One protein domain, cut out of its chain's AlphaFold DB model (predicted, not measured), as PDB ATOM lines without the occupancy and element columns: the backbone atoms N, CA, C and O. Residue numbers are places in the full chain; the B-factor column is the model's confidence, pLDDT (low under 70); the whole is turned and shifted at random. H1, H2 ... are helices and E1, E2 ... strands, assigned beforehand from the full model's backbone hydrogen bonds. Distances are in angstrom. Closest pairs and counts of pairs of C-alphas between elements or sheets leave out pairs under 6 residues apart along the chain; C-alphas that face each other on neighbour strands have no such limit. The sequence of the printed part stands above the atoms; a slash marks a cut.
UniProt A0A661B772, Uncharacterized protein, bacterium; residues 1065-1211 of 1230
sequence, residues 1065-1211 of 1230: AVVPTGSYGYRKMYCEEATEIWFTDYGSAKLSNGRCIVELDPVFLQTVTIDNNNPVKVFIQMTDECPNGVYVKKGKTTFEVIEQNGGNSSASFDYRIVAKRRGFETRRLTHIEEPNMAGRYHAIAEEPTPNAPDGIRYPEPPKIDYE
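This is residues 1065 to 1211 of the 1230 residues of an uncharacterized protein of bacterium (UniProt A0A661B772). With little regular structure overall, this is a small sandwich, sheets E3-E8-E5 and E4-E7-E6 face to face, with hairpin E1-E2 and tiny H1 at one end and a tail whose residues 1178 to 1187, 1189 to 1201 and 1203 to 1211 stick out. The 147 printed residues, mostly strand by class with 56 in named elements, run E1 E2 E3 E4 H1 E5 E6 E7 E8; each sheet is antiparallel. The whole is loose, radius of gyration of the C-alphas 20.8 A, spanning 67 by 40 by 32 A.

Look first at E3, residues 1086 to 1094, E8, 1156 to 1165, and E5, 1121 to 1126: N 1089 and O 1161, 3.1 A, and N 1123 and O 1160, 2.9 A, are within hydrogen-bond range. This sheet faces E4, 1099 to 1103, E7, 1142 to 1147, and E6, 1134 to 1138, with N 1102 and O 1143 at 2.9 A and N 1137 and O 1144 at 2.8 A. H1, residues 1108 to 1111, too short for an O i to N i+4 pair, is on the first sheet, height 8.7 A. In the hairpin E1, 1065 to 1069, and E2, 1073 to 1078, N 1067 and O 1075 are 2.8 A apart.

Find C-alpha 1086 at (-15.188, 45.138, 16.047), where E3 begins its 25.9 A; E8 runs 28.8 A to C-alpha 1165 at (-11.436, 41.678, 14.501).

The printed part has no cut; residues 1175 to 1211 have pLDDT under 70.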
ATOM      1  N   ALA A1065     -18.216  42.011   6.205       87.62
ATOM      2  CA  ALA A1065     -16.844  41.595   5.966       87.62
ATOM      3  C   ALA A1065     -16.794  40.086   5.706       87.62
ATOM      4  O   ALA A1065     -17.314  39.292   6.490       87.62
ATOM      5  N   VAL A1066     -16.122  39.675   4.632       86.94
ATOM      6  CA  VAL A1066     -15.813  38.263   4.381       86.94
ATOM      7  C   VAL A1066     -14.525  37.911   5.123       86.94
ATOM      8  O   VAL A1066     -13.466  38.479   4.857       86.94
ATOM      9  N   VAL A1067     -14.615  36.992   6.081       87.50
ATOM     10  CA  VAL A1067     -13.518  36.620   6.981       87.50
ATOM     11  C   VAL A1067     -13.152  35.154   6.770       87.50
ATOM     12  O   VAL A1067     -14.033  34.295   6.860       87.50
ATOM     13  N   PRO A1068     -11.881  34.828   6.485       84.62
ATOM     14  CA  PRO A1068     -11.438  33.444   6.434       84.62
ATOM     15  C   PRO A1068     -11.406  32.846   7.842       84.62
ATOM     16  O   PRO A1068     -10.922  33.463   8.788       84.62
ATOM     17  N   THR A1069     -11.878  31.613   7.966       87.69
ATOM     18  CA  THR A1069     -11.756  30.803   9.181       87.69
ATOM     19  C   THR A1069     -10.989  29.530   8.835       87.69
ATOM     20  O   THR A1069     -11.132  28.990   7.736       87.69
ATOM     21  N   GLY A1070     -10.148  29.053   9.751       80.62
ATOM     22  CA  GLY A1070      -9.248  27.931   9.484       80.62
ATOM     23  C   GLY A1070      -9.979  26.610   9.238       80.62
ATOM     24  O   GLY A1070      -9.545  25.819   8.409       80.62
ATOM     25  N   SER A1071     -11.096  26.378   9.934       88.19
ATOM     26  CA  SER A1071     -11.823  25.097   9.866       88.19
ATOM     27  C   SER A1071     -13.162  25.179   9.145       88.19
ATOM     28  O   SER A1071     -13.737  24.146   8.818       88.19
ATOM     29  N   TYR A1072     -13.670  26.388   8.901       84.06
ATOM     30  CA  TYR A1072     -15.033  26.580   8.415       84.06
ATOM     31  C   TYR A1072     -15.088  27.308   7.062       84.06
ATOM     32  O   TYR A1072     -16.160  27.421   6.473       84.06
ATOM     33  N   GLY A1073     -13.954  27.738   6.499       86.44
ATOM     34  CA  GLY A1073     -13.906  28.499   5.249       86.44
ATOM     35  C   GLY A1073     -14.289  29.965   5.459       86.44
ATOM     36  O   GLY A1073     -14.127  30.510   6.549       86.44
ATOM     37  N   TYR A1074     -14.786  30.640   4.429       88.00
ATOM     38  CA  TYR A1074     -15.142  32.056   4.540       88.00
ATOM     39  C   TYR A1074     -16.488  32.261   5.243       88.00
ATOM     40  O   TYR A1074     -17.454  31.535   4.997       88.00
ATOM     41  N   ARG A1075     -16.567  33.260   6.121       90.69
ATOM     42  CA  ARG A1075     -17.788  33.660   6.829       90.69
ATOM     43  C   ARG A1075     -18.064  35.136   6.600       90.69
ATOM     44  O   ARG A1075     -17.144  35.946   6.653       90.69
ATOM     45  N   LYS A1076     -19.325  35.479   6.331       91.81
ATOM     46  CA  LYS A1076     -19.770  36.875   6.342       91.81
ATOM     47  C   LYS A1076     -20.019  37.278   7.789       91.81
ATOM     48  O   LYS A1076     -20.823  36.646   8.464       91.81
ATOM     49  N   MET A1077     -19.328  38.318   8.230       90.69
ATOM     50  CA  MET A1077     -19.579  39.007   9.488       90.69
ATOM     51  C   MET A1077     -20.271  40.324   9.164       90.69
ATOM     52  O   MET A1077     -19.804  41.049   8.287       90.69
ATOM     53  N   TYR A1078     -21.372  40.633   9.835       87.00
ATOM     54  CA  TYR A1078     -22.087  41.893   9.636       87.00
ATOM     55  C   TYR A1078     -21.514  42.946  10.579       87.00
ATOM     56  O   TYR A1078     -21.304  42.674  11.762       87.00
ATOM     57  N   CYS A1079     -21.160  44.103  10.026       77.50
ATOM     58  CA  CYS A1079     -20.301  45.066  10.709       77.50
ATOM     59  C   CYS A1079     -21.110  46.211  11.322       77.50
ATOM     60  O   CYS A1079     -21.991  46.765  10.670       77.50
ATOM     61  N   GLU A1080     -20.735  46.607  12.537       83.69
ATOM     62  CA  GLU A1080     -21.164  47.863  13.157       83.69
ATOM     63  C   GLU A1080     -20.257  49.010  12.686       83.69
ATOM     64  O   GLU A1080     -19.070  48.806  12.411       83.69
ATOM     65  N   GLU A1081     -20.795  50.227  12.611       84.19
ATOM     66  CA  GLU A1081     -19.970  51.425  12.445       84.19
ATOM     67  C   GLU A1081     -19.392  51.831  13.798       84.19
ATOM     68  O   GLU A1081     -20.117  52.106  14.753       84.19
ATOM     69  N   ALA A1082     -18.065  51.813  13.900       88.50
ATOM     70  CA  ALA A1082     -17.355  52.068  15.142       88.50
ATOM     71  C   ALA A1082     -16.005  52.734  14.868       88.50
ATOM     72  O   ALA A1082     -15.436  52.633  13.783       88.50
ATOM     73  N   THR A1083     -15.461  53.387  15.894       88.31
ATOM     74  CA  THR A1083     -14.149  54.051  15.821       88.31
ATOM     75  C   THR A1083     -12.976  53.071  15.743       88.31
ATOM     76  O   THR A1083     -11.861  53.479  15.438       88.31
ATOM     77  N   GLU A1084     -13.223  51.786  15.989       87.88
ATOM     78  CA  GLU A1084     -12.294  50.653  15.940       87.88
ATOM     79  C   GLU A1084     -12.992  49.472  15.237       87.88
ATOM     80  O   GLU A1084     -14.217  49.446  15.134       87.88
ATOM     81  N   ILE A1085     -12.239  48.465  14.784       90.56
ATOM     82  CA  ILE A1085     -12.794  47.350  13.996       90.56
ATOM     83  C   ILE A1085     -13.245  46.199  14.912       90.56
ATOM     84  O   ILE A1085     -12.437  45.375  15.354       90.56
ATOM     85  N   TRP A1086     -14.554  46.123  15.163       91.88
ATOM     86  CA  TRP A1086     -15.188  45.138  16.047       91.88
ATOM     87  C   TRP A1086     -16.113  44.171  15.293       91.88
ATOM     88  O   TRP A1086     -16.734  44.537  14.298       91.88
ATOM     89  N   PHE A1087     -16.239  42.947  15.810       95.19
ATOM     90  CA  PHE A1087     -17.353  42.050  15.503       95.19
ATOM     91  C   PHE A1087     -18.192  41.793  16.748       95.19
ATOM     92  O   PHE A1087     -17.666  41.725  17.866       95.19
ATOM     93  N   THR A1088     -19.489  41.616  16.515       94.69
ATOM     94  CA  THR A1088     -20.499  41.425  17.550       94.69
ATOM     95  C   THR A1088     -21.212  40.095  17.355       94.69
ATOM     96  O   THR A1088     -21.404  39.656  16.221       94.69
ATOM     97  N   ASP A1089     -21.617  39.484  18.464       95.38
ATOM     98  CA  ASP A1089     -22.529  38.343  18.488       95.38
ATOM     99  C   ASP A1089     -23.561  38.510  19.618       95.38
ATOM    100  O   ASP A1089     -23.326  39.237  20.593       95.38
ATOM    101  N   TYR A1090     -24.714  37.863  19.467       96.50
ATOM    102  CA  TYR A1090     -25.869  37.989  20.353       96.50
ATOM    103  C   TYR A1090     -26.378  36.613  20.771       96.50
ATOM    104  O   TYR A1090     -26.365  35.665  19.990       96.50
ATOM    105  N   GLY A1091     -26.899  36.512  21.987       97.12
ATOM    106  CA  GLY A1091     -27.581  35.303  22.423       97.12
ATOM    107  C   GLY A1091     -28.332  35.491  23.728       97.12
ATOM    108  O   GLY A1091     -28.391  36.590  24.276       97.12
ATOM    109  N   SER A1092     -28.887  34.394  24.228       98.12
ATOM    110  CA  SER A1092     -29.664  34.355  25.465       98.12
ATOM    111  C   SER A1092     -29.206  33.182  26.318       98.12
ATOM    112  O   SER A1092     -28.830  32.129  25.798       98.12
ATOM    113  N   ALA A1093     -29.240  33.345  27.634       97.62
ATOM    114  CA  ALA A1093     -28.897  32.295  28.579       97.62
ATOM    115  C   ALA A1093     -29.676  32.457  29.893       97.62
ATOM    116  O   ALA A1093     -30.484  33.369  30.066       97.62
ATOM    117  N   LYS A1094     -29.478  31.518  30.820       97.75
ATOM    118  CA  LYS A1094     -30.208  31.470  32.088       97.75
ATOM    119  C   LYS A1094     -29.274  31.130  33.237       97.75
ATOM    120  O   LYS A1094     -28.452  30.218  33.122       97.75
ATOM    121  N   LEU A1095     -29.413  31.850  34.346       97.44
ATOM    122  CA  LEU A1095     -28.753  31.501  35.599       97.44
ATOM    123  C   LEU A1095     -29.295  30.161  36.124       97.44
ATOM    124  O   LEU A1095     -30.479  29.854  36.015       97.44
ATOM    125  N   SER A1096     -28.422  29.369  36.731       96.12
ATOM    126  CA  SER A1096     -28.762  28.170  37.486       96.12
ATOM    127  C   SER A1096     -28.137  28.307  38.866       96.12
ATOM    128  O   SER A1096     -26.915  28.235  39.004       96.12
ATOM    129  N   ASN A1097     -28.972  28.523  39.886       95.00
ATOM    130  CA  ASN A1097     -28.526  28.760  41.263       95.00
ATOM    131  C   ASN A1097     -27.511  29.924  41.358       95.00
ATOM    132  O   ASN A1097     -26.432  29.782  41.935       95.00
ATOM    133  N   GLY A1098     -27.845  31.053  40.723       95.69
ATOM    134  CA  GLY A1098     -27.072  32.298  40.740       95.69
ATOM    135  C   GLY A1098     -25.925  32.389  39.733       95.69
ATOM    136  O   GLY A1098     -25.198  33.379  39.741       95.69
ATOM    137  N   ARG A1099     -25.705  31.376  38.879       97.25
ATOM    138  CA  ARG A1099     -24.560  31.341  37.949       97.25
ATOM    139  C   ARG A1099     -24.911  30.801  36.571       97.25
ATOM    140  O   ARG A1099     -25.703  29.874  36.451       97.25
ATOM    141  N   CYS A1100     -24.267  31.325  35.535       97.94
ATOM    142  CA  CYS A1100     -24.311  30.781  34.181       97.94
ATOM    143  C   CYS A1100     -22.936  30.916  33.524       97.94
ATOM    144  O   CYS A1100     -22.336  31.985  33.596       97.94
ATOM    145  N   ILE A1101     -22.448  29.863  32.868       98.00
ATOM    146  CA  ILE A1101     -21.273  29.937  31.990       98.00
ATOM    147  C   ILE A1101     -21.779  29.878  30.555       98.00
ATOM    148  O   ILE A1101     -22.470  28.931  30.187       98.00
ATOM    149  N   VAL A1102     -21.412  30.875  29.757       98.06
ATOM    150  CA  VAL A1102     -21.717  30.936  28.328       98.06
ATOM    151  C   VAL A1102     -20.437  30.668  27.547       98.06
ATOM    152  O   VAL A1102     -19.416  31.332  27.764       98.06
ATOM    153  N   GLU A1103     -20.485  29.686  26.650       97.69
ATOM    154  CA  GLU A1103     -19.401  29.387  25.713       97.69
ATOM    155  C   GLU A1103     -19.543  30.236  24.449       97.69
ATOM    156  O   GLU A1103     -20.642  30.405  23.924       97.69
ATOM    157  N   LEU A1104     -18.428  30.792  23.971       97.50
ATOM    158  CA  LEU A1104     -18.406  31.569  22.736       97.50
ATOM    159  C   LEU A1104     -18.370  30.636  21.522       97.50
ATOM    160  O   LEU A1104     -17.673  29.620  21.547       97.50
ATOM    161  N   ASP A1105     -19.068  31.009  20.446       96.00
ATOM    162  CA  ASP A1105     -19.123  30.208  19.223       96.00
ATOM    163  C   ASP A1105     -17.697  29.945  18.667       96.00
ATOM    164  O   ASP A1105     -16.915  30.888  18.471       96.00
ATOM    165  N   PRO A1106     -17.318  28.680  18.392       94.44
ATOM    166  CA  PRO A1106     -15.986  28.338  17.890       94.44
ATOM    167  C   PRO A1106     -15.613  28.986  16.549       94.44
ATOM    168  O   PRO A1106     -14.431  29.196  16.283       94.44
ATOM    169  N   VAL A1107     -16.591  29.286  15.693       94.75
ATOM    170  CA  VAL A1107     -16.423  30.015  14.430       94.75
ATOM    171  C   VAL A1107     -16.196  31.496  14.711       94.75
ATOM    172  O   VAL A1107     -15.262  32.067  14.148       94.75
ATOM    173  N   PHE A1108     -16.971  32.105  15.618       95.44
ATOM    174  CA  PHE A1108     -16.753  33.492  16.056       95.44
ATOM    175  C   PHE A1108     -15.346  33.664  16.637       95.44
ATOM    176  O   PHE A1108     -14.603  34.559  16.241       95.44
ATOM    177  N   LEU A1109     -14.900  32.720  17.469       95.69
ATOM    178  CA  LEU A1109     -13.538  32.691  18.005       95.69
ATOM    179  C   LEU A1109     -12.444  32.597  16.931       95.69
ATOM    180  O   LEU A1109     -11.290  32.885  17.239       95.69
ATOM    181  N   GLN A1110     -12.742  32.207  15.686       95.00
ATOM    182  CA  GLN A1110     -11.772  32.240  14.582       95.00
ATOM    183  C   GLN A1110     -11.715  33.598  13.863       95.00
ATOM    184  O   GLN A1110     -10.740  33.843  13.151       95.00
ATOM    185  N   THR A1111     -12.695  34.485  14.069       94.44
ATOM    186  CA  THR A1111     -12.780  35.803  13.412       94.44
ATOM    187  C   THR A1111     -12.288  36.964  14.284       94.44
ATOM    188  O   THR A1111     -11.979  38.035  13.754       94.44
ATOM    189  N   VAL A1112     -12.157  36.757  15.600       95.19
ATOM    190  CA  VAL A1112     -11.768  37.789  16.580       95.19
ATOM    191  C   VAL A1112     -10.497  37.438  17.362       95.19
ATOM    192  O   VAL A1112     -10.051  36.285  17.398       95.19
ATOM    193  N   THR A1113      -9.911  38.442  18.010       96.31
ATOM    194  CA  THR A1113      -8.795  38.283  18.952       96.31
ATOM    195  C   THR A1113      -9.271  38.600  20.363       96.31
ATOM    196  O   THR A1113      -9.742  39.704  20.628       96.31
ATOM    197  N   ILE A1114      -9.166  37.608  21.259       96.75
ATOM    198  CA  ILE A1114      -9.519  37.729  22.677       96.75
ATOM    199  C   ILE A1114      -8.329  37.276  23.522       96.75
ATOM    200  O   ILE A1114      -8.016  36.088  23.630       96.75
ATOM    201  N   ASP A1115      -7.665  38.240  24.145       94.50
ATOM    202  CA  ASP A1115      -6.529  38.019  25.034       94.50
ATOM    203  C   ASP A1115      -6.513  39.066  26.164       94.50
ATOM    204  O   ASP A1115      -7.499  39.764  26.395       94.50
ATOM    205  N   ASN A1116      -5.416  39.139  26.919       92.56
ATOM    206  CA  ASN A1116      -5.315  40.062  28.052       92.56
ATOM    207  C   ASN A1116      -5.245  41.537  27.615       92.56
ATOM    208  O   ASN A1116      -5.636  42.407  28.387       92.56
ATOM    209  N   ASN A1117      -4.762  41.808  26.400       92.88
ATOM    210  CA  ASN A1117      -4.645  43.150  25.830       92.88
ATOM    211  C   ASN A1117      -5.916  43.540  25.059       92.88
ATOM    212  O   ASN A1117      -6.257  44.716  24.979       92.88
ATOM    213  N   ASN A1118      -6.641  42.550  24.532       94.12
ATOM    214  CA  ASN A1118      -7.867  42.700  23.758       94.12
ATOM    215  C   ASN A1118      -9.017  41.904  24.407       94.12
ATOM    216  O   ASN A1118      -9.474  40.909  23.840       94.12
ATOM    217  N   PRO A1119      -9.483  42.273  25.614       94.81
ATOM    218  CA  PRO A1119     -10.554  41.540  26.273       94.81
ATOM    219  C   PRO A1119     -11.890  41.745  25.550       94.81
ATOM    220  O   PRO A1119     -12.231  42.857  25.142       94.81
ATOM    221  N   VAL A1120     -12.691  40.681  25.468       96.75
ATOM    222  CA  VAL A1120     -14.077  40.766  24.989       96.75
ATOM    223  C   VAL A1120     -14.898  41.696  25.886       96.75
ATOM    224  O   VAL A1120     -14.752  41.703  27.114       96.75
ATOM    225  N   LYS A1121     -15.781  42.492  25.284       96.06
ATOM    226  CA  LYS A1121     -16.801  43.259  26.007       96.06
ATOM    227  C   LYS A1121     -18.074  42.424  26.067       96.06
ATOM    228  O   LYS A1121     -18.473  41.868  25.051       96.06
ATOM    229  N   VAL A1122     -18.686  42.331  27.245       97.75
ATOM    230  CA  VAL A1122     -19.917  41.563  27.479       97.75
ATOM    231  C   VAL A1122     -20.937  42.492  28.116       97.75
ATOM    232  O   VAL A1122     -20.635  43.128  29.127       97.75
ATOM    233  N   PHE A1123     -22.123  42.551  27.527       97.75
ATOM    234  CA  PHE A1123     -23.263  43.319  28.010       97.75
ATOM    235  C   PHE A1123     -24.399  42.346  28.309       97.75
ATOM    236  O   PHE A1123     -24.674  41.480  27.482       97.75
ATOM    237  N   ILE A1124     -25.022  42.482  29.479       97.75
ATOM    238  CA  ILE A1124     -26.104  41.609  29.946       97.75
ATOM    239  C   ILE A1124     -27.362  42.445  30.147       97.75
ATOM    240  O   ILE A1124     -27.310  43.471  30.824       97.75
ATOM    241  N   GLN A1125     -28.481  41.974  29.606       97.69
ATOM    242  CA  GLN A1125     -29.814  42.505  29.857       97.69
ATOM    243  C   GLN A1125     -30.653  41.412  30.519       97.69
ATOM    244  O   GLN A1125     -30.963  40.400  29.895       97.69
ATOM    245  N   MET A1126     -31.023  41.603  31.787       97.31
ATOM    246  CA  MET A1126     -31.912  40.658  32.470       97.31
ATOM    247  C   MET A1126     -33.305  40.701  31.834       97.31
ATOM    248  O   MET A1126     -33.817  41.788  31.547       97.31
ATOM    249  N   THR A1127     -33.901  39.526  31.631       96.56
ATOM    250  CA  THR A1127     -35.266  39.361  31.098       96.56
ATOM    251  C   THR A1127     -36.238  38.795  32.135       96.56
ATOM    252  O   THR A1127     -37.444  38.940  31.967       96.56
ATOM    253  N   ASP A1128     -35.715  38.256  33.242       95.38
ATOM    254  CA  ASP A1128     -36.461  37.899  34.452       95.38
ATOM    255  C   ASP A1128     -35.967  38.709  35.669       95.38
ATOM    256  O   ASP A1128     -34.871  39.281  35.663       95.38
ATOM    257  N   GLU A1129     -36.752  38.716  36.754       93.38
ATOM    258  CA  GLU A1129     -36.352  39.324  38.027       93.38
ATOM    259  C   GLU A1129     -35.073  38.683  38.590       93.38
ATOM    260  O   GLU A1129     -35.006  37.481  38.857       93.38
ATOM    261  N   CYS A1130     -34.062  39.521  38.822       94.62
ATOM    262  CA  CYS A1130     -32.800  39.165  39.465       94.62
ATOM    263  C   CYS A1130     -32.507  40.197  40.567       94.62
ATOM    264  O   CYS A1130     -31.898  41.234  40.287       94.62
ATOM    265  N   PRO A1131     -32.980  39.965  41.807       88.62
ATOM    266  CA  PRO A1131     -33.048  40.987  42.856       88.62
ATOM    267  C   PRO A1131     -31.699  41.601  43.236       88.62
ATOM    268  O   PRO A1131     -31.636  42.763  43.625       88.62
ATOM    269  N   ASN A1132     -30.620  40.826  43.124       92.06
ATOM    270  CA  ASN A1132     -29.280  41.268  43.502       92.06
ATOM    271  C   ASN A1132     -28.487  41.854  42.321       92.06
ATOM    272  O   ASN A1132     -27.368  42.320  42.511       92.06
ATOM    273  N   GLY A1133     -29.027  41.816  41.099       94.00
ATOM    274  CA  GLY A1133     -28.264  42.111  39.891       94.00
ATOM    275  C   GLY A1133     -27.143  41.095  39.627       94.00
ATOM    276  O   GLY A1133     -26.941  40.129  40.363       94.00
ATOM    277  N   VAL A1134     -26.393  41.308  38.545       97.12
ATOM    278  CA  VAL A1134     -25.340  40.384  38.094       97.12
ATOM    279  C   VAL A1134     -24.016  41.105  37.846       97.12
ATOM    280  O   VAL A1134     -23.970  42.320  37.663       97.12
ATOM    281  N   TYR A1135     -22.921  40.352  37.827       97.00
ATOM    282  CA  TYR A1135     -21.636  40.775  37.278       97.00
ATOM    283  C   TYR A1135     -21.067  39.678  36.373       97.00
ATOM    284  O   TYR A1135     -21.466  38.516  36.457       97.00
ATOM    285  N   VAL A1136     -20.130  40.044  35.494       97.75
ATOM    286  CA  VAL A1136     -19.548  39.117  34.514       97.75
ATOM    287  C   VAL A1136     -18.064  38.904  34.780       97.75
ATOM    288  O   VAL A1136     -17.289  39.859  34.872       97.75
ATOM    289  N   LYS A1137     -17.639  37.640  34.821       97.00
ATOM    290  CA  LYS A1137     -16.233  37.240  34.763       97.00
ATOM    291  C   LYS A1137     -15.889  36.812  33.337       97.00
ATOM    292  O   LYS A1137     -16.380  35.805  32.835       97.00
ATOM    293  N   LYS A1138     -15.039  37.597  32.677       95.75
ATOM    294  CA  LYS A1138     -14.665  37.413  31.268       95.75
ATOM    295  C   LYS A1138     -13.532  36.394  31.124       95.75
ATOM    296  O   LYS A1138     -12.512  36.516  31.800       95.75
ATOM    297  N   GLY A1139     -13.709  35.416  30.242       93.94
ATOM    298  CA  GLY A1139     -12.676  34.481  29.799       93.94
ATOM    299  C   GLY A1139     -12.287  34.713  28.336       93.94
ATOM    300  O   GLY A1139     -12.721  35.676  27.707       93.94
ATOM    301  N   LYS A1140     -11.441  33.826  27.794       95.81
ATOM    302  CA  LYS A1140     -10.992  33.885  26.388       95.81
ATOM    303  C   LYS A1140     -11.924  33.152  25.421       95.81
ATOM    304  O   LYS A1140     -12.028  33.535  24.265       95.81
ATOM    305  N   THR A1141     -12.578  32.097  25.898       97.00
ATOM    306  CA  THR A1141     -13.506  31.258  25.121       97.00
ATOM    307  C   THR A1141     -14.891  31.178  25.758       97.00
ATOM    308  O   THR A1141     -15.795  30.585  25.185       97.00
ATOM    309  N   THR A1142     -15.057  31.755  26.948       97.38
ATOM    310  CA  THR A1142     -16.294  31.736  27.732       97.38
ATOM    311  C   THR A1142     -16.431  33.032  28.527       97.38
ATOM    312  O   THR A1142     -15.455  33.765  28.716       97.38
ATOM    313  N   PHE A1143     -17.623  33.303  29.049       98.00
ATOM    314  CA  PHE A1143     -17.824  34.248  30.145       98.00
ATOM    315  C   PHE A1143     -18.793  33.666  31.175       98.00
ATOM    316  O   PHE A1143     -19.679  32.884  30.841       98.00
ATOM    317  N   GLU A1144     -18.605  34.027  32.442       98.12
ATOM    318  CA  GLU A1144     -19.463  33.593  33.545       98.12
ATOM    319  C   GLU A1144     -20.285  34.785  34.043       98.12
ATOM    320  O   GLU A1144     -19.719  35.818  34.399       98.12
ATOM    321  N   VAL A1145     -21.608  34.645  34.071       98.06
ATOM    322  CA  VAL A1145     -22.541  35.599  34.680       98.06
ATOM    323  C   VAL A1145     -22.871  35.105  36.081       98.06
ATOM    324  O   VAL A1145     -23.267  33.951  36.257       98.06
ATOM    325  N   ILE A1146     -22.672  35.961  37.079       97.81
ATOM    326  CA  ILE A1146     -22.790  35.616  38.496       97.81
ATOM    327  C   ILE A1146     -23.694  36.643  39.169       97.81
ATOM    328  O   ILE A1146     -23.469  37.848  39.054       97.81
ATOM    329  N   GLU A1147     -24.707  36.172  39.884       97.69
ATOM    330  CA  GLU A1147     -25.558  37.015  40.714       97.69
ATOM    331  C   GLU A1147     -24.773  37.572  41.912       97.69
ATOM    332  O   GLU A1147     -23.975  36.875  42.548       97.69
ATOM    333  N   GLN A1148     -24.973  38.855  42.218       96.31
ATOM    334  CA  GLN A1148     -24.269  39.505  43.323       96.31
ATOM    335  C   GLN A1148     -24.766  38.987  44.684       96.31
ATOM    336  O   GLN A1148     -25.788  38.311  44.791       96.31
ATOM    337  N   ASN A1149     -24.014  39.280  45.749       93.50
ATOM    338  CA  ASN A1149     -24.348  38.921  47.136       93.50
ATOM    339  C   ASN A1149     -24.578  37.419  47.398       93.50
ATOM    340  O   ASN A1149     -25.191  37.051  48.397       93.50
ATOM    341  N   GLY A1150     -24.068  36.539  46.529       89.50
ATOM    342  CA  GLY A1150     -24.278  35.095  46.655       89.50
ATOM    343  C   GLY A1150     -25.720  34.668  46.373       89.50
ATOM    344  O   GLY A1150     -26.156  33.650  46.910       89.50
ATOM    345  N   GLY A1151     -26.450  35.445  45.565       89.81
ATOM    346  CA  GLY A1151     -27.804  35.112  45.142       89.81
ATOM    347  C   GLY A1151     -27.889  33.763  44.421       89.81
ATOM    348  O   GLY A1151     -26.898  33.232  43.916       89.81
ATOM    349  N   ASN A1152     -29.082  33.176  44.439       94.69
ATOM    350  CA  ASN A1152     -29.374  31.825  43.963       94.69
ATOM    351  C   ASN A1152     -30.505  31.798  42.919       94.69
ATOM    352  O   ASN A1152     -31.129  30.756  42.700       94.69
ATOM    353  N   SER A1153     -30.773  32.931  42.266       93.88
ATOM    354  CA  SER A1153     -31.814  33.048  41.250       93.88
ATOM    355  C   SER A1153     -31.535  32.150  40.045       93.88
ATOM    356  O   SER A1153     -30.417  31.698  39.783       93.88
ATOM    357  N   SER A1154     -32.593  31.874  39.291       95.69
ATOM    358  CA  SER A1154     -32.496  31.226  37.985       95.69
ATOM    359  C   SER A1154     -33.087  32.134  36.911       95.69
ATOM    360  O   SER A1154     -33.908  31.693  36.115       95.69
ATOM    361  N   ALA A1155     -32.737  33.421  36.956       95.81
ATOM    362  CA  ALA A1155     -33.243  34.431  36.035       95.81
ATOM    363  C   ALA A1155     -32.658  34.248  34.622       95.81
ATOM    364  O   ALA A1155     -31.481  33.901  34.467       95.81
ATOM    365  N   SER A1156     -33.476  34.475  33.595       98.00
ATOM    366  CA  SER A1156     -33.051  34.505  32.193       98.00
ATOM    367  C   SER A1156     -32.479  35.880  31.827       98.00
ATOM    368  O   SER A1156     -32.789  36.895  32.462       98.00
ATOM    369  N   PHE A1157     -31.601  35.911  30.827       98.12
ATOM    370  CA  PHE A1157     -30.985  37.135  30.325       98.12
ATOM    371  C   PHE A1157     -30.577  37.014  28.856       98.12
ATOM    372  O   PHE A1157     -30.228  35.932  28.382       98.12
ATOM    373  N   ASP A1158     -30.540  38.154  28.174       98.56
ATOM    374  CA  ASP A1158     -29.928  38.312  26.858       98.56
ATOM    375  C   ASP A1158     -28.524  38.905  26.997       98.56
ATOM    376  O   ASP A1158     -28.214  39.617  27.960       98.56
ATOM    377  N   TYR A1159     -27.653  38.615  26.033       97.88
ATOM    378  CA  TYR A1159     -26.295  39.132  25.994       97.88
ATOM    379  C   TYR A1159     -25.878  39.618  24.606       97.88
ATOM    380  O   TYR A1159     -26.266  39.075  23.572       97.88
ATOM    381  N   ARG A1160     -25.001  40.624  24.616       97.56
ATOM    382  CA  ARG A1160     -24.224  41.089  23.463       97.56
ATOM    383  C   ARG A1160     -22.747  40.971  23.800       97.56
ATOM    384  O   ARG A1160     -22.310  41.471  24.841       97.56
ATOM    385  N   ILE A1161     -21.972  40.363  22.910       96.81
ATOM    386  CA  ILE A1161     -20.511  40.329  23.012       96.81
ATOM    387  C   ILE A1161     -19.877  41.120  21.878       96.81
ATOM    388  O   ILE A1161     -20.351  41.066  20.752       96.81
ATOM    389  N   VAL A1162     -18.801  41.848  22.172       95.81
ATOM    390  CA  VAL A1162     -18.079  42.666  21.186       95.81
ATOM    391  C   VAL A1162     -16.580  42.402  21.331       95.81
ATOM    392  O   VAL A1162     -16.021  42.580  22.418       95.81
ATOM    393  N   ALA A1163     -15.923  41.952  20.260       95.69
ATOM    394  CA  ALA A1163     -14.497  41.599  20.248       95.69
ATOM    395  C   ALA A1163     -13.775  42.146  19.004       95.69
ATOM    396  O   ALA A1163     -14.385  42.315  17.946       95.69
ATOM    397  N   LYS A1164     -12.484  42.489  19.138       94.12
ATOM    398  CA  LYS A1164     -11.714  43.096  18.041       94.12
ATOM    399  C   LYS A1164     -11.520  42.086  16.919       94.12
ATOM    400  O   LYS A1164     -11.200  40.924  17.180       94.12
ATOM    401  N   ARG A1165     -11.684  42.528  15.670       93.50
ATOM    402  CA  ARG A1165     -11.436  41.678  14.501       93.50
ATOM    403  C   ARG A1165      -9.978  41.226  14.491       93.50
ATOM    404  O   ARG A1165      -9.065  42.046  14.595       93.50
ATOM    405  N   ARG A1166      -9.774  39.924  14.289       90.25
ATOM    406  CA  ARG A1166      -8.443  39.322  14.208       90.25
ATOM    407  C   ARG A1166      -7.625  39.938  13.069       90.25
ATOM    408  O   ARG A1166      -8.083  39.941  11.925       90.25
ATOM    409  N   GLY A1167      -6.426  40.428  13.386       86.88
ATOM    410  CA  GLY A1167      -5.487  41.072  12.458       86.88
ATOM    411  C   GLY A1167      -5.675  42.584  12.278       86.88
ATOM    412  O   GLY A1167      -4.989  43.182  11.452       86.88
ATOM    413  N   PHE A1168      -6.609  43.202  13.007       88.56
ATOM    414  CA  PHE A1168      -6.944  44.629  12.910       88.56
ATOM    415  C   PHE A1168      -7.028  45.313  14.285       88.56
ATOM    416  O   PHE A1168      -7.657  46.359  14.434       88.56
ATOM    417  N   GLU A1169      -6.395  44.735  15.304       90.94
ATOM    418  CA  GLU A1169      -6.569  45.090  16.713       90.94
ATOM    419  C   GLU A1169      -6.126  46.525  17.044       90.94
ATOM    420  O   GLU A1169      -6.627  47.124  17.998       90.94
ATOM    421  N   THR A1170      -5.206  47.092  16.264       85.25
ATOM    422  CA  THR A1170      -4.593  48.407  16.508       85.25
ATOM    423  C   THR A1170      -5.241  49.549  15.724       85.25
ATOM    424  O   THR A1170      -4.935  50.710  15.986       85.25
ATOM    425  N   ARG A1171      -6.140  49.259  14.773       81.44
ATOM    426  CA  ARG A1171      -6.745  50.300  13.933       81.44
ATOM    427  C   ARG A1171      -7.869  51.014  14.676       81.44
ATOM    428  O   ARG A1171      -8.893  50.410  14.999       81.44
ATOM    429  N   ARG A1172      -7.681  52.315  14.886       84.94
ATOM    430  CA  ARG A1172      -8.664  53.229  15.466       84.94
ATOM    431  C   ARG A1172      -8.635  54.552  14.716       84.94
ATOM    432  O   ARG A1172      -7.551  55.102  14.576       84.94
ATOM    433  N   LEU A1173      -9.799  55.055  14.290       80.88
ATOM    434  CA  LEU A1173      -9.947  56.345  13.596       80.88
ATOM    435  C   LEU A1173      -8.840  56.567  12.554       80.88
ATOM    436  O   LEU A1173      -8.159  57.589  12.572       80.88
ATOM    437  N   THR A1174      -8.588  55.554  11.718       74.56
ATOM    438  CA  THR A1174      -7.508  55.614  10.730       74.56
ATOM    439  C   THR A1174      -7.717  56.841   9.854       74.56
ATOM    440  O   THR A1174      -8.778  56.982   9.248       74.56
ATOM    441  N   HIS A1175      -6.719  57.725   9.833       61.78
ATOM    442  CA  HIS A1175      -6.753  58.911   8.997       61.78
ATOM    443  C   HIS A1175      -6.867  58.493   7.530       61.78
ATOM    444  O   HIS A1175      -6.176  57.577   7.080       61.78
ATOM    445  N   ILE A1176      -7.764  59.157   6.812       58.12
ATOM    446  CA  ILE A1176      -7.858  59.085   5.362       58.12
ATOM    447  C   ILE A1176      -7.297  60.412   4.870       58.12
ATOM    448  O   ILE A1176      -7.818  61.460   5.248       58.12
ATOM    449  N   GLU A1177      -6.236  60.361   4.066       47.25
ATOM    450  CA  GLU A1177      -5.782  61.554   3.358       47.25
ATOM    451  C   GLU A1177      -6.861  61.967   2.358       47.25
ATOM    452  O   GLU A1177      -7.337  61.147   1.563       47.25
ATOM    453  N   GLU A1178      -7.269  63.233   2.414       44.34
ATOM    454  CA  GLU A1178      -8.215  63.788   1.456       44.34
ATOM    455  C   GLU A1178      -7.639  63.643   0.040       44.34
ATOM    456  O   GLU A1178      -6.475  63.991  -0.194       44.34
ATOM    457  N   PRO A1179      -8.412  63.125  -0.930       45.25
ATOM    458  CA  PRO A1179      -7.936  63.048  -2.294       45.25
ATOM    459  C   PRO A1179      -7.695  64.455  -2.799       45.25
ATOM    460  O   PRO A1179      -8.623  65.230  -3.021       45.25
ATOM    461  N   ASN A1180      -6.432  64.784  -3.013       39.31
ATOM    462  CA  ASN A1180      -6.126  66.061  -3.597       39.31
ATOM    463  C   ASN A1180      -6.707  66.173  -5.006       39.31
ATOM    464  O   ASN A1180      -6.390  65.393  -5.908       39.31
ATOM    465  N   MET A1181      -7.493  67.224  -5.193       40.53
ATOM    466  CA  MET A1181      -8.205  67.525  -6.429       40.53
ATOM    467  C   MET A1181      -7.290  67.956  -7.590       40.53
ATOM    468  O   MET A1181      -7.761  68.086  -8.713       40.53
ATOM    469  N   ALA A1182      -5.985  68.127  -7.355       36.91
ATOM    470  CA  ALA A1182      -5.002  68.615  -8.322       36.91
ATOM    471  C   ALA A1182      -3.803  67.656  -8.497       36.91
ATOM    472  O   ALA A1182      -2.671  68.005  -8.187       36.91
ATOM    473  N   GLY A1183      -4.034  66.398  -8.882       35.06
ATOM    474  CA  GLY A1183      -3.082  65.561  -9.639       35.06
ATOM    475  C   GLY A1183      -1.614  65.347  -9.192       35.06
ATOM    476  O   GLY A1183      -0.869  64.760  -9.971       35.06
ATOM    477  N   ARG A1184      -1.134  65.765  -8.010       36.31
ATOM    478  CA  ARG A1184       0.265  65.530  -7.578       36.31
ATOM    479  C   ARG A1184       0.406  65.331  -6.074       36.31
ATOM    480  O   ARG A1184       0.599  66.319  -5.380       36.31
ATOM    481  N   TYR A1185       0.328  64.098  -5.559       41.56
ATOM    482  CA  TYR A1185       0.599  63.855  -4.128       41.56
ATOM    483  C   TYR A1185       1.732  62.866  -3.891       41.56
ATOM    484  O   TYR A1185       1.879  61.854  -4.582       41.56
ATOM    485  N   HIS A1186       2.554  63.284  -2.928       31.02
ATOM    486  CA  HIS A1186       3.783  62.693  -2.432       31.02
ATOM    487  C   HIS A1186       3.552  61.326  -1.781       31.02
ATOM    488  O   HIS A1186       2.480  61.036  -1.265       31.02
ATOM    489  N   ALA A1187       4.598  60.497  -1.781       30.27
ATOM    490  CA  ALA A1187       4.634  59.282  -0.985       30.27
ATOM    491  C   ALA A1187       4.544  59.636   0.507       30.27
ATOM    492  O   ALA A1187       5.346  60.428   1.006       30.27
ATOM    493  N   ILE A1188       3.590  59.030   1.207       35.12
ATOM    494  CA  ILE A1188       3.495  59.104   2.662       35.12
ATOM    495  C   ILE A1188       4.679  58.314   3.230       35.12
ATOM    496  O   ILE A1188       4.800  57.108   3.000       35.12
ATOM    497  N   ALA A1189       5.575  58.991   3.944       33.44
ATOM    498  CA  ALA A1189       6.446  58.321   4.898       33.44
ATOM    499  C   ALA A1189       5.563  57.864   6.063       33.44
ATOM    500  O   ALA A1189       4.815  58.674   6.604       33.44
ATOM    501  N   GLU A1190       5.618  56.578   6.418       35.72
ATOM    502  CA  GLU A1190       4.940  56.049   7.603       35.72
ATOM    503  C   GLU A1190       5.226  56.959   8.811       35.72
ATOM    504  O   GLU A1190       6.375  57.086   9.238       35.72
ATOM    505  N   GLU A1191       4.192  57.609   9.350       33.56
ATOM    506  CA  GLU A1191       4.288  58.305  10.632       33.56
ATOM    507  C   GLU A1191       4.698  57.271  11.696       33.56
ATOM    508  O   GLU A1191       4.005  56.260  11.878       33.56
ATOM    509  N   PRO A1192       5.829  57.473  12.391       31.88
ATOM    510  CA  PRO A1192       6.310  56.522  13.370       31.88
ATOM    511  C   PRO A1192       5.360  56.540  14.564       31.88
ATOM    512  O   PRO A1192       5.323  57.486  15.348       31.88
ATOM    513  N   THR A1193       4.606  55.458  14.753       35.19
ATOM    514  CA  THR A1193       3.943  55.213  16.035       35.19
ATOM    515  C   THR A1193       4.999  55.229  17.144       35.19
ATOM    516  O   THR A1193       5.971  54.470  17.044       35.19
ATOM    517  N   PRO A1194       4.838  56.014  18.223       37.03
ATOM    518  CA  PRO A1194       5.725  55.915  19.370       37.03
ATOM    519  C   PRO A1194       5.587  54.512  19.983       37.03
ATOM    520  O   PRO A1194       4.571  54.186  20.594       37.03
ATOM    521  N   ASN A1195       6.632  53.693  19.824       40.12
ATOM    522  CA  ASN A1195       6.863  52.402  20.488       40.12
ATOM    523  C   ASN A1195       6.117  51.154  19.962       40.12
ATOM    524  O   ASN A1195       5.707  50.312  20.764       40.12
ATOM    525  N   ALA A1196       6.019  50.951  18.647       32.69
ATOM    526  CA  ALA A1196       5.849  49.591  18.116       32.69
ATOM    527  C   ALA A1196       7.239  48.937  17.934       32.69
ATOM    528  O   ALA A1196       8.092  49.539  17.285       32.69
ATOM    529  N   PRO A1197       7.520  47.754  18.516       34.88
ATOM    530  CA  PRO A1197       8.788  47.064  18.291       34.88
ATOM    531  C   PRO A1197       8.920  46.660  16.816       34.88
ATOM    532  O   PRO A1197       7.981  46.113  16.235       34.88
ATOM    533  N   ASP A1198      10.090  46.942  16.239       36.38
ATOM    534  CA  ASP A1198      10.443  46.694  14.839       36.38
ATOM    535  C   ASP A1198      10.011  45.303  14.339       36.38
ATOM    536  O   ASP A1198      10.372  44.273  14.912       36.38
ATOM    537  N   GLY A1199       9.327  45.275  13.188       39.53
ATOM    538  CA  GLY A1199       9.421  44.132  12.276       39.53
ATOM    539  C   GLY A1199       8.216  43.202  12.121       39.53
ATOM    540  O   GLY A1199       8.424  42.033  11.796       39.53
ATOM    541  N   ILE A1200       6.967  43.664  12.246       32.66
ATOM    542  CA  ILE A1200       5.825  42.868  11.755       32.66
ATOM    543  C   ILE A1200       5.506  43.260  10.309       32.66
ATOM    544  O   ILE A1200       4.681  44.127  10.040       32.66
ATOM    545  N   ARG A1201       6.145  42.570   9.354       32.25
ATOM    546  CA  ARG A1201       5.571  42.424   8.011       32.25
ATOM    547  C   ARG A1201       4.287  41.614   8.150       32.25
ATOM    548  O   ARG A1201       4.328  40.481   8.632       32.25
ATOM    549  N   TYR A1202       3.163  42.178   7.720       31.33
ATOM    550  CA  TYR A1202       1.936  41.410   7.543       31.33
ATOM    551  C   TYR A1202       2.234  40.227   6.608       31.33
ATOM    552  O   TYR A1202       2.850  40.438   5.559       31.33
ATOM    553  N   PRO A1203       1.850  38.985   6.952       31.33
ATOM    554  CA  PRO A1203       1.882  37.918   5.971       31.33
ATOM    555  C   PRO A1203       0.945  38.335   4.837       31.33
ATOM    556  O   PRO A1203      -0.244  38.566   5.071       31.33
ATOM    557  N   GLU A1204       1.480  38.454   3.617       33.91
ATOM    558  CA  GLU A1204       0.633  38.456   2.428       33.91
ATOM    559  C   GLU A1204      -0.347  37.278   2.568       33.91
ATOM    560  O   GLU A1204       0.074  36.195   3.007       33.91
ATOM    561  N   PRO A1205      -1.641  37.450   2.238       31.41
ATOM    562  CA  PRO A1205      -2.540  36.309   2.158       31.41
ATOM    563  C   PRO A1205      -1.847  35.240   1.303       31.41
ATOM    564  O   PRO A1205      -1.274  35.598   0.270       31.41
ATOM    565  N   PRO A1206      -1.815  33.966   1.740       36.12
ATOM    566  CA  PRO A1206      -1.073  32.926   1.045       36.12
ATOM    567  C   PRO A1206      -1.480  32.955  -0.423       36.12
ATOM    568  O   PRO A1206      -2.640  32.692  -0.749       36.12
ATOM    569  N   LYS A1207      -0.541  33.352  -1.292       38.00
ATOM    570  CA  LYS A1207      -0.756  33.350  -2.734       38.00
ATOM    571  C   LYS A1207      -1.207  31.946  -3.092       38.00
ATOM    572  O   LYS A1207      -0.491  30.974  -2.842       38.00
ATOM    573  N   ILE A1208      -2.427  31.846  -3.605       44.28
ATOM    574  CA  ILE A1208      -2.946  30.601  -4.142       44.28
ATOM    575  C   ILE A1208      -2.023  30.253  -5.306       44.28
ATOM    576  O   ILE A1208      -2.014  30.937  -6.328       44.28
ATOM    577  N   ASP A1209      -1.195  29.232  -5.119       51.09
ATOM    578  CA  ASP A1209      -0.362  28.683  -6.177       51.09
ATOM    579  C   ASP A1209      -1.286  27.924  -7.138       51.09
ATOM    580  O   ASP A1209      -1.544  26.724  -6.998       51.09
ATOM    581  N   TYR A1210      -1.868  28.674  -8.077       47.25
ATOM    582  CA  TYR A1210      -2.747  28.143  -9.111       47.25
ATOM    583  C   TYR A1210      -2.043  27.067  -9.942       47.25
ATOM    584  O   TYR A1210      -2.711  26.155 -10.429       47.25
ATOM    585  N   GLU A1211      -0.709  27.105 -10.058       60.75
ATOM    586  CA  GLU A1211       0.043  26.042 -10.717       60.75
ATOM    587  C   GLU A1211       0.053  24.763  -9.887       60.75
ATOM    588  O   GLU A1211      -0.149  23.687 -10.446       60.75
TER     589      GLU A1211